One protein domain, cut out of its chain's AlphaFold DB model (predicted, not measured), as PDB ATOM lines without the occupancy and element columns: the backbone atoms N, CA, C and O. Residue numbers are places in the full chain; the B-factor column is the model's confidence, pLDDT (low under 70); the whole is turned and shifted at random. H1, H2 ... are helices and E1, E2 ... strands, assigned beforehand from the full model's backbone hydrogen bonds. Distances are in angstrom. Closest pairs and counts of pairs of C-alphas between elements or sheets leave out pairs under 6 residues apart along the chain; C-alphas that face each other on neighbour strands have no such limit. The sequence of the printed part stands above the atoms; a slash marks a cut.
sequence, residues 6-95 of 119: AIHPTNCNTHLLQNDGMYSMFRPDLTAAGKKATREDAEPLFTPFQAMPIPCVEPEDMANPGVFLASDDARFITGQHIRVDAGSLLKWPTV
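This is residues 6 to 95 of the 119 residues of an uncharacterized protein of Mycolicibacter hiberniae (UniProt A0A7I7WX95). Helix H4 covers one face of a parallel sheet, E1 and E2; short helices H1 to H3 sit at the far end. The 90 printed residues, under half in named elements, run E1 H1 H2 H3 H4 E2, mixed in class. The loose whole spans 54 by 29 by 20 A, with a radius of gyration of the C-alphas of 16.0 A.

E1, residues 6 to 9, and E2, residues 81 to 84, are parallel; N 8 and O 82, 2.8 A apart, are within hydrogen-bond range. H4, residues 59 to 70, comes closest to E2 at C-alphas 62 and 84, 7.1 A. H1, residues 20 to 26, touches H3, residues 39 to 45, closest at C-alphas 23 and 42, 5.4 A. H2, residues 28 to 32, is close to H1 but not clearly touching. Every O i to N i+4 pair is within range in H1 and H2, 6 of 8 in H4, 1 of 3 in H3, which has 2 of 4 O i to N i+3 pairs.

E1 begins at C-alpha 6 (167.830, 184.658, 208.803); E2 ends at C-alpha 84 (159.227, 181.037, 213.428).

The printed part has no cut. The H3 to H4 link is long. Residues 92 to 95 have pLDDT under 70.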
ATOM      1  N   ALA A   6     169.000 183.788 208.801       98.12
ATOM      2  CA  ALA A   6     167.830 184.658 208.803       98.12
ATOM      3  C   ALA A   6     166.687 184.016 209.594       98.12
ATOM      4  O   ALA A   6     166.344 182.858 209.352       98.12
ATOM      5  N   ILE A   7     166.075 184.784 210.497       97.69
ATOM      6  CA  ILE A   7     164.862 184.392 211.222       97.69
ATOM      7  C   ILE A   7     163.681 185.124 210.591       97.69
ATOM      8  O   ILE A   7     163.713 186.339 210.410       97.69
ATOM      9  N   HIS A   8     162.645 184.371 210.244       96.69
ATOM     10  CA  HIS A   8     161.447 184.874 209.588       96.69
ATOM     11  C   HIS A   8     160.239 184.703 210.515       96.69
ATOM     12  O   HIS A   8     159.737 183.579 210.642       96.69
ATOM     13  N   PRO A   9     159.780 185.785 211.159       95.75
ATOM     14  CA  PRO A   9     158.669 185.739 212.098       95.75
ATOM     15  C   PRO A   9     157.304 185.691 211.391       95.75
ATOM     16  O   PRO A   9     157.164 186.100 210.236       95.75
ATOM     17  N   THR A  10     156.282 185.234 212.117       94.19
ATOM     18  CA  THR A  10     154.875 185.629 211.888       94.19
ATOM     19  C   THR A  10     154.566 186.929 212.652       94.19
ATOM     20  O   THR A  10     155.470 187.621 213.118       94.19
ATOM     21  N   ASN A  11     153.287 187.270 212.808       94.19
ATOM     22  CA  ASN A  11     152.815 188.296 213.731       94.19
ATOM     23  C   ASN A  11     153.428 188.089 215.123       94.19
ATOM     24  O   ASN A  11     153.206 187.050 215.739       94.19
ATOM     25  N   CYS A  12     154.164 189.087 215.612       95.38
ATOM     26  CA  CYS A  12     154.797 189.081 216.927       95.38
ATOM     27  C   CYS A  12     154.184 190.177 217.807       95.38
ATOM     28  O   CYS A  12     153.971 191.295 217.326       95.38
ATOM     29  N   ASN A  13     153.907 189.863 219.074       95.62
ATOM     30  CA  ASN A  13     153.259 190.743 220.047       95.62
ATOM     31  C   ASN A  13     154.165 191.916 220.463       95.62
ATOM     32  O   ASN A  13     154.732 191.976 221.549       95.62
ATOM     33  N   THR A  14     154.323 192.869 219.554       95.94
ATOM     34  CA  THR A  14     155.162 194.060 219.697       95.94
ATOM     35  C   THR A  14     154.340 195.303 219.386       95.94
ATOM     36  O   THR A  14     153.286 195.215 218.758       95.94
ATOM     37  N   HIS A  15     154.852 196.487 219.725       95.31
ATOM     38  CA  HIS A  15     154.226 197.755 219.325       95.31
ATOM     39  C   HIS A  15     154.056 197.900 217.799       95.31
ATOM     40  O   HIS A  15     153.164 198.614 217.341       95.31
ATOM     41  N   LEU A  16     154.865 197.191 217.000       94.69
ATOM     42  CA  LEU A  16     154.727 197.160 215.542       94.69
ATOM     43  C   LEU A  16     153.441 196.458 215.088       94.69
ATOM     44  O   LEU A  16     152.850 196.876 214.100       94.69
ATOM     45  N   LEU A  17     153.005 195.411 215.791       94.12
ATOM     46  CA  LEU A  17     151.730 194.744 215.513       94.12
ATOM     47  C   LEU A  17     150.572 195.444 216.235       94.12
ATOM     48  O   LEU A  17     149.504 195.635 215.661       94.12
ATOM     49  N   GLN A  18     150.799 195.836 217.488       94.00
ATOM     50  CA  GLN A  18     149.785 196.367 218.394       94.00
ATOM     51  C   GLN A  18     149.648 197.890 218.245       94.00
ATOM     52  O   GLN A  18     149.995 198.653 219.149       94.00
ATOM     53  N   ASN A  19     149.162 198.342 217.087       93.69
ATOM     54  CA  ASN A  19     148.870 199.754 216.831       93.69
ATOM     55  C   ASN A  19     147.582 199.956 216.022       93.69
ATOM     56  O   ASN A  19     147.126 199.072 215.299       93.69
ATOM     57  N   ASP A  20     147.042 201.174 216.112       91.25
ATOM     58  CA  ASP A  20     145.771 201.563 215.495       91.25
ATOM     59  C   ASP A  20     145.742 201.341 213.972       91.25
ATOM     60  O   ASP A  20     144.714 200.945 213.416       91.25
ATOM     61  N   GLY A  21     146.869 201.572 213.287       90.75
ATOM     62  CA  GLY A  21     146.983 201.391 211.840       90.75
ATOM     63  C   GLY A  21     146.842 199.925 211.441       90.75
ATOM     64  O   GLY A  21     146.082 199.596 210.530       90.75
ATOM     65  N   MET A  22     147.510 199.037 212.181       91.94
ATOM     66  CA  MET A  22     147.402 197.594 211.985       91.94
ATOM     67  C   MET A  22     145.987 197.091 212.281       91.94
ATOM     68  O   MET A  22     145.419 196.382 211.455       91.94
ATOM     69  N   TYR A  23     145.364 197.502 213.389       92.88
ATOM     70  CA  TYR A  23     143.992 197.074 213.696       92.88
ATOM     71  C   TYR A  23     142.998 197.500 212.613       92.88
ATOM     72  O   TYR A  23     142.169 196.698 212.187       92.88
ATOM     73  N   SER A  24     143.128 198.727 212.105       88.94
ATOM     74  CA  SER A  24     142.290 199.241 211.013       88.94
ATOM     75  C   SER A  24     142.493 198.448 209.715       88.94
ATOM     76  O   SER A  24     141.533 198.182 208.993       88.94
ATOM     77  N   MET A  25     143.729 198.015 209.441       88.75
ATOM     78  CA  MET A  25     144.063 197.192 208.275       88.75
ATOM     79  C   MET A  25     143.434 195.796 208.344       88.75
ATOM     80  O   MET A  25     142.951 195.296 207.329       88.75
ATOM     81  N   PHE A  26     143.418 195.172 209.524       87.50
ATOM     82  CA  PHE A  26     142.784 193.865 209.715       87.50
ATOM     83  C   PHE A  26     141.260 193.958 209.850       87.50
ATOM     84  O   PHE A  26     140.572 193.008 209.492       87.50
ATOM     85  N   ARG A  27     140.718 195.103 210.287       88.88
ATOM     86  CA  ARG A  27     139.275 195.381 210.386       88.88
ATOM     87  C   ARG A  27     138.828 196.516 209.453       88.88
ATOM     88  O   ARG A  27     138.366 197.571 209.913       88.88
ATOM     89  N   PRO A  28     138.913 196.317 208.121       89.12
ATOM     90  CA  PRO A  28     138.426 197.308 207.166       89.12
ATOM     91  C   PRO A  28     136.907 197.508 207.276       89.12
ATOM     92  O   PRO A  28     136.404 198.579 206.947       89.12
ATOM     93  N   ASP A  29     136.178 196.513 207.788       89.19
ATOM     94  CA  ASP A  29     134.743 196.563 208.069       89.19
ATOM     95  C   ASP A  29     134.387 197.613 209.134       89.19
ATOM     96  O   ASP A  29     133.451 198.391 208.941       89.19
ATOM     97  N   LEU A  30     135.154 197.692 210.228       88.12
ATOM     98  CA  LEU A  30     134.944 198.704 211.270       88.12
ATOM     99  C   LEU A  30     135.332 200.093 210.780       88.12
ATOM    100  O   LEU A  30     134.602 201.056 211.017       88.12
ATOM    101  N   THR A  31     136.434 200.168 210.036       85.12
ATOM    102  CA  THR A  31     136.908 201.414 209.429       85.12
ATOM    103  C   THR A  31     135.860 201.987 208.470       85.12
ATOM    104  O   THR A  31     135.536 203.172 208.545       85.12
ATOM    105  N   ALA A  32     135.250 201.148 207.624       86.88
ATOM    106  CA  ALA A  32     134.174 201.553 206.718       86.88
ATOM    107  C   ALA A  32     132.906 202.023 207.458       86.88
ATOM    108  O   ALA A  32     132.187 202.888 206.961       86.88
ATOM    109  N   ALA A  33     132.648 201.495 208.657       88.81
ATOM    110  CA  ALA A  33     131.551 201.917 209.527       88.81
ATOM    111  C   ALA A  33     131.880 203.155 210.392       88.81
ATOM    112  O   ALA A  33     131.080 203.525 211.253       88.81
ATOM    113  N   GLY A  34     133.052 203.777 210.207       87.50
ATOM    114  CA  GLY A  34     133.500 204.933 210.988       87.50
ATOM    115  C   GLY A  34     133.859 204.607 212.441       87.50
ATOM    116  O   GLY A  34     133.890 205.506 213.281       87.50
ATOM    117  N   LYS A  35     134.105 203.331 212.765       88.75
ATOM    118  CA  LYS A  35     134.475 202.874 214.110       88.75
ATOM    119  C   LYS A  35     135.977 202.624 214.203       88.75
ATOM    120  O   LYS A  35     136.596 202.140 213.260       88.75
ATOM    121  N   LYS A  36     136.555 202.913 215.371       88.69
ATOM    122  CA  LYS A  36     137.948 202.578 215.679       88.69
ATOM    123  C   LYS A  36     138.044 201.095 216.041       88.69
ATOM    124  O   LYS A  36     137.357 200.658 216.959       88.69
ATOM    125  N   ALA A  37     138.892 200.350 215.335       89.25
ATOM    126  CA  ALA A  37     139.182 198.958 215.657       89.25
ATOM    127  C   ALA A  37     140.035 198.860 216.931       89.25
ATOM    128  O   ALA A  37     141.006 199.609 217.084       89.25
ATOM    129  N   THR A  38     139.672 197.952 217.836       90.44
ATOM    130  CA  THR A  38     140.475 197.644 219.027       90.44
ATOM    131  C   THR A  38     141.373 196.426 218.800       90.44
ATOM    132  O   THR A  38     141.335 195.778 217.751       90.44
ATOM    133  N   ARG A  39     142.199 196.106 219.799       89.88
ATOM    134  CA  ARG A  39     143.052 194.913 219.789       89.88
ATOM    135  C   ARG A  39     142.212 193.638 219.752       89.88
ATOM    136  O   ARG A  39     142.450 192.765 218.926       89.88
ATOM    137  N   GLU A  40     141.191 193.576 220.596       90.31
ATOM    138  CA  GLU A  40     140.277 192.437 220.744       90.31
ATOM    139  C   GLU A  40     139.489 192.178 219.454       90.31
ATOM    140  O   GLU A  40     139.168 191.039 219.120       90.31
ATOM    141  N   ASP A  41     139.217 193.242 218.698       88.44
ATOM    142  CA  ASP A  41     138.589 193.183 217.385       88.44
ATOM    143  C   ASP A  41     139.501 192.589 216.299       88.44
ATOM    144  O   ASP A  41     138.996 192.011 215.333       88.44
ATOM    145  N   ALA A  42     140.820 192.771 216.417       88.25
ATOM    146  CA  ALA A  42     141.803 192.408 215.397       88.25
ATOM    147  C   ALA A  42     142.489 191.058 215.666       88.25
ATOM    148  O   ALA A  42     142.734 190.306 214.724       88.25
ATOM    149  N   GLU A  43     142.755 190.715 216.930       87.62
ATOM    150  CA  GLU A  43     143.446 189.477 217.325       87.62
ATOM    151  C   GLU A  43     142.849 188.191 216.726       87.62
ATOM    152  O   GLU A  43     143.619 187.362 216.225       87.62
ATOM    153  N   PRO A  44     141.511 188.005 216.674       88.19
ATOM    154  CA  PRO A  44     140.918 186.813 216.071       88.19
ATOM    155  C   PRO A  44     141.247 186.650 214.583       88.19
ATOM    156  O   PRO A  44     141.202 185.537 214.064       88.19
ATOM    157  N   LEU A  45     141.581 187.742 213.888       88.56
ATOM    158  CA  LEU A  45     141.943 187.726 212.472       88.56
ATOM    159  C   LEU A  45     143.413 187.399 212.230       88.56
ATOM    160  O   LEU A  45     143.788 187.152 211.086       88.56
ATOM    161  N   PHE A  46     144.238 187.315 213.272       88.31
ATOM    162  CA  PHE A  46     145.625 186.883 213.126       88.31
ATOM    163  C   PHE A  46     145.743 185.350 213.055       88.31
ATOM    164  O   PHE A  46     146.525 184.821 212.263       88.31
ATOM    165  N   THR A  47     144.905 184.624 213.802       89.31
ATOM    166  CA  THR A  47     144.900 183.150 213.869       89.31
ATOM    167  C   THR A  47     144.681 182.453 212.513       89.31
ATOM    168  O   THR A  47     145.345 181.453 212.222       89.31
ATOM    169  N   PRO A  48     143.808 182.942 211.604       87.88
ATOM    170  CA  PRO A  48     143.631 182.358 210.277       87.88
ATOM    171  C   PRO A  48     144.906 182.281 209.429       87.88
ATOM    172  O   PRO A  48     144.970 181.411 208.560       87.88
ATOM    173  N   PHE A  49     145.930 183.092 209.690       84.62
ATOM    174  CA  PHE A  49     147.193 183.046 208.944       84.62
ATOM    175  C   PHE A  49     148.131 181.915 209.379       84.62
ATOM    176  O   PHE A  49     149.088 181.616 208.667       84.62
ATOM    177  N   GLN A  50     147.861 181.268 210.513       90.38
ATOM    178  CA  GLN A  50     148.783 180.343 211.173       90.38
ATOM    179  C   GLN A  50     148.202 178.932 211.238       90.38
ATOM    180  O   GLN A  50     146.986 178.754 211.348       90.38
ATOM    181  N   ALA A  51     149.045 177.907 211.097       92.12
ATOM    182  CA  ALA A  51     148.596 176.516 211.197       92.12
ATOM    183  C   ALA A  51     148.337 176.126 212.657       92.12
ATOM    184  O   ALA A  51     147.395 175.388 212.940       92.12
ATOM    185  N   MET A  52     149.152 176.648 213.576       93.62
ATOM    186  CA  MET A  52     148.907 176.537 215.010       93.62
ATOM    187  C   MET A  52     147.780 177.495 215.430       93.62
ATOM    188  O   MET A  52     147.665 178.581 214.858       93.62
ATOM    189  N   PRO A  53     146.955 177.132 216.428       91.44
ATOM    190  CA  PRO A  53     145.823 177.943 216.877       91.44
ATOM    191  C   PRO A  53     146.268 179.081 217.812       91.44
ATOM    192  O   PRO A  53     145.762 179.202 218.924       91.44
ATOM    193  N   ILE A  54     147.225 179.903 217.372       93.62
ATOM    194  CA  ILE A  54     147.702 181.083 218.103       93.62
ATOM    195  C   ILE A  54     147.542 182.338 217.225       93.62
ATOM    196  O   ILE A  54     147.638 182.243 216.000       93.62
ATOM    197  N   PRO A  55     147.253 183.512 217.810       91.81
ATOM    198  CA  PRO A  55     147.107 184.749 217.043       91.81
ATOM    199  C   PRO A  55     148.469 185.353 216.676       91.81
ATOM    200  O   PRO A  55     148.689 185.811 215.556       91.81
ATOM    201  N   CYS A  56     149.417 185.331 217.603       94.00
ATOM    202  CA  CYS A  56     150.765 185.849 217.436       94.00
ATOM    203  C   CYS A  56     151.733 185.063 218.320       94.00
ATOM    204  O   CYS A  56     151.317 184.349 219.230       94.00
ATOM    205  N   VAL A  57     153.018 185.200 218.018       96.00
ATOM    206  CA  VAL A  57     154.126 184.747 218.868       96.00
ATOM    207  C   VAL A  57     154.576 185.879 219.786       96.00
ATOM    208  O   VAL A  57     154.347 187.056 219.483       96.00
ATOM    209  N   GLU A  58     155.255 185.548 220.876       96.75
ATOM    210  CA  GLU A  58     155.836 186.544 221.774       96.75
ATOM    211  C   GLU A  58     157.263 186.932 221.330       96.75
ATOM    212  O   GLU A  58     157.907 186.201 220.568       96.75
ATOM    213  N   PRO A  59     157.789 188.099 221.748       97.00
ATOM    214  CA  PRO A  59     159.166 188.496 221.443       97.00
ATOM    215  C   PRO A  59     160.211 187.469 221.904       97.00
ATOM    216  O   PRO A  59     161.222 187.256 221.228       97.00
ATOM    217  N   GLU A  60     159.955 186.788 223.019       97.56
ATOM    218  CA  GLU A  60     160.802 185.730 223.567       97.56
ATOM    219  C   GLU A  60     160.910 184.540 222.604       97.56
ATOM    220  O   GLU A  60     161.995 183.976 222.443       97.56
ATOM    221  N   ASP A  61     159.835 184.213 221.878       96.50
ATOM    222  CA  ASP A  61     159.843 183.156 220.863       96.50
ATOM    223  C   ASP A  61     160.770 183.492 219.686       96.50
ATOM    224  O   ASP A  61     161.265 182.586 219.014       96.50
ATOM    225  N   MET A  62     161.039 184.781 219.436       95.69
ATOM    226  CA  MET A  62     162.030 185.230 218.449       95.69
ATOM    227  C   MET A  62     163.445 185.281 219.027       95.69
ATOM    228  O   MET A  62     164.414 184.972 218.330       95.69
ATOM    229  N   ALA A  63     163.578 185.657 220.301       97.31
ATOM    230  CA  ALA A  63     164.867 185.735 220.979       97.31
ATOM    231  C   ALA A  63     165.496 184.346 221.174       97.31
ATOM    232  O   ALA A  63     166.688 184.174 220.919       97.31
ATOM    233  N   ASN A  64     164.699 183.342 221.546       97.56
ATOM    234  CA  ASN A  64     165.143 181.966 221.790       97.56
ATOM    235  C   ASN A  64     165.945 181.347 220.621       97.56
ATOM    236  O   ASN A  64     167.085 180.921 220.839       97.56
ATOM    237  N   PRO A  65     165.440 181.318 219.371       97.00
ATOM    238  CA  PRO A  65     166.215 180.829 218.234       97.00
ATOM    239  C   PRO A  65     167.418 181.723 217.919       97.00
ATOM    240  O   PRO A  65     168.432 181.216 217.449       97.00
ATOM    241  N   GLY A  66     167.357 183.026 218.214       96.94
ATOM    242  CA  GLY A  66     168.515 183.918 218.125       96.94
ATOM    243  C   GLY A  66     169.650 183.497 219.065       96.94
ATOM    244  O   GLY A  66     170.795 183.381 218.629       96.94
ATOM    245  N   VAL A  67     169.329 183.191 220.326       97.81
ATOM    246  CA  VAL A  67     170.292 182.689 221.323       97.81
ATOM    247  C   VAL A  67     170.861 181.332 220.902       97.81
ATOM    248  O   VAL A  67     172.075 181.143 220.949       97.81
ATOM    249  N   PHE A  68     170.021 180.413 220.416       98.12
ATOM    250  CA  PHE A  68     170.479 179.130 219.874       98.12
ATOM    251  C   PHE A  68     171.441 179.317 218.692       98.12
ATOM    252  O   PHE A  68     172.510 178.717 218.653       98.12
ATOM    253  N   LEU A  69     171.103 180.187 217.738       97.94
ATOM    254  CA  LEU A  69     171.976 180.455 216.597       97.94
ATOM    255  C   LEU A  69     173.279 181.137 217.006       97.94
ATOM    256  O   LEU A  69     174.289 180.946 216.333       97.94
ATOM    257  N   ALA A  70     173.289 181.897 218.099       97.25
ATOM    258  CA  ALA A  70     174.505 182.479 218.645       97.25
ATOM    259  C   ALA A  70     175.392 181.446 219.367       97.25
ATOM    260  O   ALA A  70     176.608 181.632 219.392       97.25
ATOM    261  N   SER A  71     174.831 180.348 219.885       97.94
ATOM    262  CA  SER A  71     175.559 179.358 220.690       97.94
ATOM    263  C   SER A  71     176.463 178.416 219.875       97.94
ATOM    264  O   SER A  71     176.411 178.363 218.638       97.94
ATOM    265  N   ASP A  72     177.285 177.642 220.595       97.69
ATOM    266  CA  ASP A  72     178.159 176.593 220.046       97.69
ATOM    267  C   ASP A  72     177.394 175.351 219.557       97.69
ATOM    268  O   ASP A  72     177.919 174.569 218.753       97.69
ATOM    269  N   ASP A  73     176.137 175.181 219.976       98.12
ATOM    270  CA  ASP A  73     175.277 174.089 219.503       98.12
ATOM    271  C   ASP A  73     174.938 174.259 218.017       98.12
ATOM    272  O   ASP A  73     174.776 173.286 217.281       98.12
ATOM    273  N   ALA A  74     174.935 175.504 217.538       97.81
ATOM    274  CA  ALA A  74     174.730 175.855 216.143       97.81
ATOM    275  C   ALA A  74     176.049 176.057 215.366       97.81
ATOM    276  O   ALA A  74     176.046 176.696 214.307       97.81
ATOM    277  N   ARG A  75     177.195 175.538 215.843       97.56
ATOM    278  CA  ARG A  75     178.528 175.805 215.246       97.56
ATOM    279  C   ARG A  75     178.668 175.450 213.762       97.56
ATOM    280  O   ARG A  75     179.502 176.035 213.079       97.56
ATOM    281  N   PHE A  76     177.847 174.529 213.257       97.69
ATOM    282  CA  PHE A  76     177.838 174.116 211.846       97.69
ATOM    283  C   PHE A  76     176.584 174.570 211.083       97.69
ATOM    284  O   PHE A  76     176.342 174.117 209.969       97.69
ATOM    285  N   ILE A  77     175.792 175.477 211.662       98.00
ATOM    286  CA  ILE A  77     174.565 176.008 211.063       98.00
ATOM    287  C   ILE A  77     174.834 177.422 210.537       98.00
ATOM    288  O   ILE A  77     175.027 178.372 211.299       98.00
ATOM    289  N   THR A  78     174.838 177.570 209.214       98.12
ATOM    290  CA  THR A  78     174.954 178.861 208.523       98.12
ATOM    291  C   THR A  78     174.192 178.822 207.194       98.12
ATOM    292  O   THR A  78     173.955 177.747 206.639       98.12
ATOM    293  N   GLY A  79     173.796 179.987 206.682       97.69
ATOM    294  CA  GLY A  79     173.045 180.140 205.434       97.69
ATOM    295  C   GLY A  79     171.584 179.695 205.520       97.69
ATOM    296  O   GLY A  79     170.960 179.475 204.485       97.69
ATOM    297  N   GLN A  80     171.040 179.521 206.727       97.94
ATOM    298  CA  GLN A  80     169.690 178.993 206.912       97.94
ATOM    299  C   GLN A  80     168.632 180.093 207.000       97.94
ATOM    300  O   GLN A  80     168.861 181.173 207.550       97.94
ATOM    301  N   HIS A  81     167.443 179.764 206.495       97.25
ATOM    302  CA  HIS A  81     166.220 180.549 206.631       97.25
ATOM    303  C   HIS A  81     165.303 179.841 207.627       97.25
ATOM    304  O   HIS A  81     164.605 178.891 207.276       97.25
ATOM    305  N   ILE A  82     165.318 180.286 208.878       96.94
ATOM    306  CA  ILE A  82     164.536 179.676 209.952       96.94
ATOM    307  C   ILE A  82     163.208 180.411 210.062       96.94
ATOM    308  O   ILE A  82     163.166 181.614 210.307       96.94
ATOM    309  N   ARG A  83     162.111 179.683 209.859       95.44
ATOM    310  CA  ARG A  83     160.754 180.206 210.024       95.44
ATOM    311  C   ARG A  83     160.328 180.008 211.475       95.44
ATOM    312  O   ARG A  83     160.358 178.885 211.971       95.44
ATOM    313  N   VAL A  84     159.895 181.083 212.122       96.62
ATOM    314  CA  VAL A  84     159.227 181.037 213.428       96.62
ATOM    315  C   VAL A  84     157.858 181.671 213.239       96.62
ATOM    316  O   VAL A  84     157.580 182.792 213.658       96.62
ATOM    317  N   ASP A  85     157.034 180.978 212.454       95.19
ATOM    318  CA  ASP A  85     155.835 181.551 211.852       95.19
ATOM    319  C   ASP A  85     154.548 180.783 212.168       95.19
ATOM    320  O   ASP A  85     153.548 180.932 211.467       95.19
ATOM    321  N   ALA A  86     154.576 179.932 213.198       95.25
ATOM    322  CA  ALA A  86     153.442 179.103 213.598       95.25
ATOM    323  C   ALA A  86     152.866 178.238 212.448       95.25
ATOM    324  O   ALA A  86     151.674 177.914 212.410       95.25
ATOM    325  N   GLY A  87     153.712 177.868 211.479       93.62
ATOM    326  CA  GLY A  87     153.327 177.084 210.307       93.62
ATOM    327  C   GLY A  87     152.570 177.889 209.250       93.62
ATOM    328  O   GLY A  87     151.910 177.291 208.402       93.62
ATOM    329  N   SER A  88     152.651 179.222 209.279       92.12
ATOM    330  CA  SER A  88     151.993 180.095 208.302       92.12
ATOM    331  C   SER A  88     152.392 179.759 206.863       92.12
ATOM    332  O   SER A  88     151.522 179.613 206.008       92.12
ATOM    333  N   LEU A  89     153.682 179.512 206.606       91.62
ATOM    334  CA  LEU A  89     154.154 179.104 205.278       91.62
ATOM    335  C   LEU A  89     153.556 177.765 204.805       91.62
ATOM    336  O   LEU A  89     153.358 177.565 203.608       91.62
ATOM    337  N   LEU A  90     153.278 176.843 205.730       90.44
ATOM    338  CA  LEU A  90     152.729 175.519 205.421       90.44
ATOM    339  C   LEU A  90     151.204 175.533 205.281       90.44
ATOM    340  O   LEU A  90     150.628 174.621 204.683       90.44
ATOM    341  N   LYS A  91     150.532 176.544 205.839       84.88
ATOM    342  CA  LYS A  91     149.078 176.633 205.814       84.88
ATOM    343  C   LYS A  91     148.600 176.967 204.405       84.88
ATOM    344  O   LYS A  91     148.633 178.108 203.955       84.88
ATOM    345  N   TRP A  92     148.081 175.954 203.717       61.97
ATOM    346  CA  TRP A  92     147.389 176.156 202.450       61.97
ATOM    347  C   TRP A  92     146.142 177.035 202.666       61.97
ATOM    348  O   TRP A  92     145.352 176.728 203.569       61.97
ATOM    349  N   PRO A  93     145.906 178.091 201.858       58.50
ATOM    350  CA  PRO A  93     144.755 178.970 202.031       58.50
ATOM    351  C   PRO A  93     143.456 178.170 201.892       58.50
ATOM    352  O   PRO A  93     143.022 177.776 200.805       58.50
ATOM    353  N   THR A  94     142.820 177.907 203.034       56.44
ATOM    354  CA  THR A  94     141.642 177.036 203.131       56.44
ATOM    355  C   THR A  94     140.402 177.673 202.496       56.44
ATOM    356  O   THR A  94     139.438 176.978 202.196       56.44
ATOM    357  N   VAL A  95     140.448 178.970 202.171       52.59
ATOM    358  CA  VAL A  95     139.310 179.724 201.623       52.59
ATOM    359  C   VAL A  95     138.985 179.354 200.160       52.59
ATOM    360  O   VAL A  95     137.927 179.717 199.666       52.59
TER     361      VAL A  95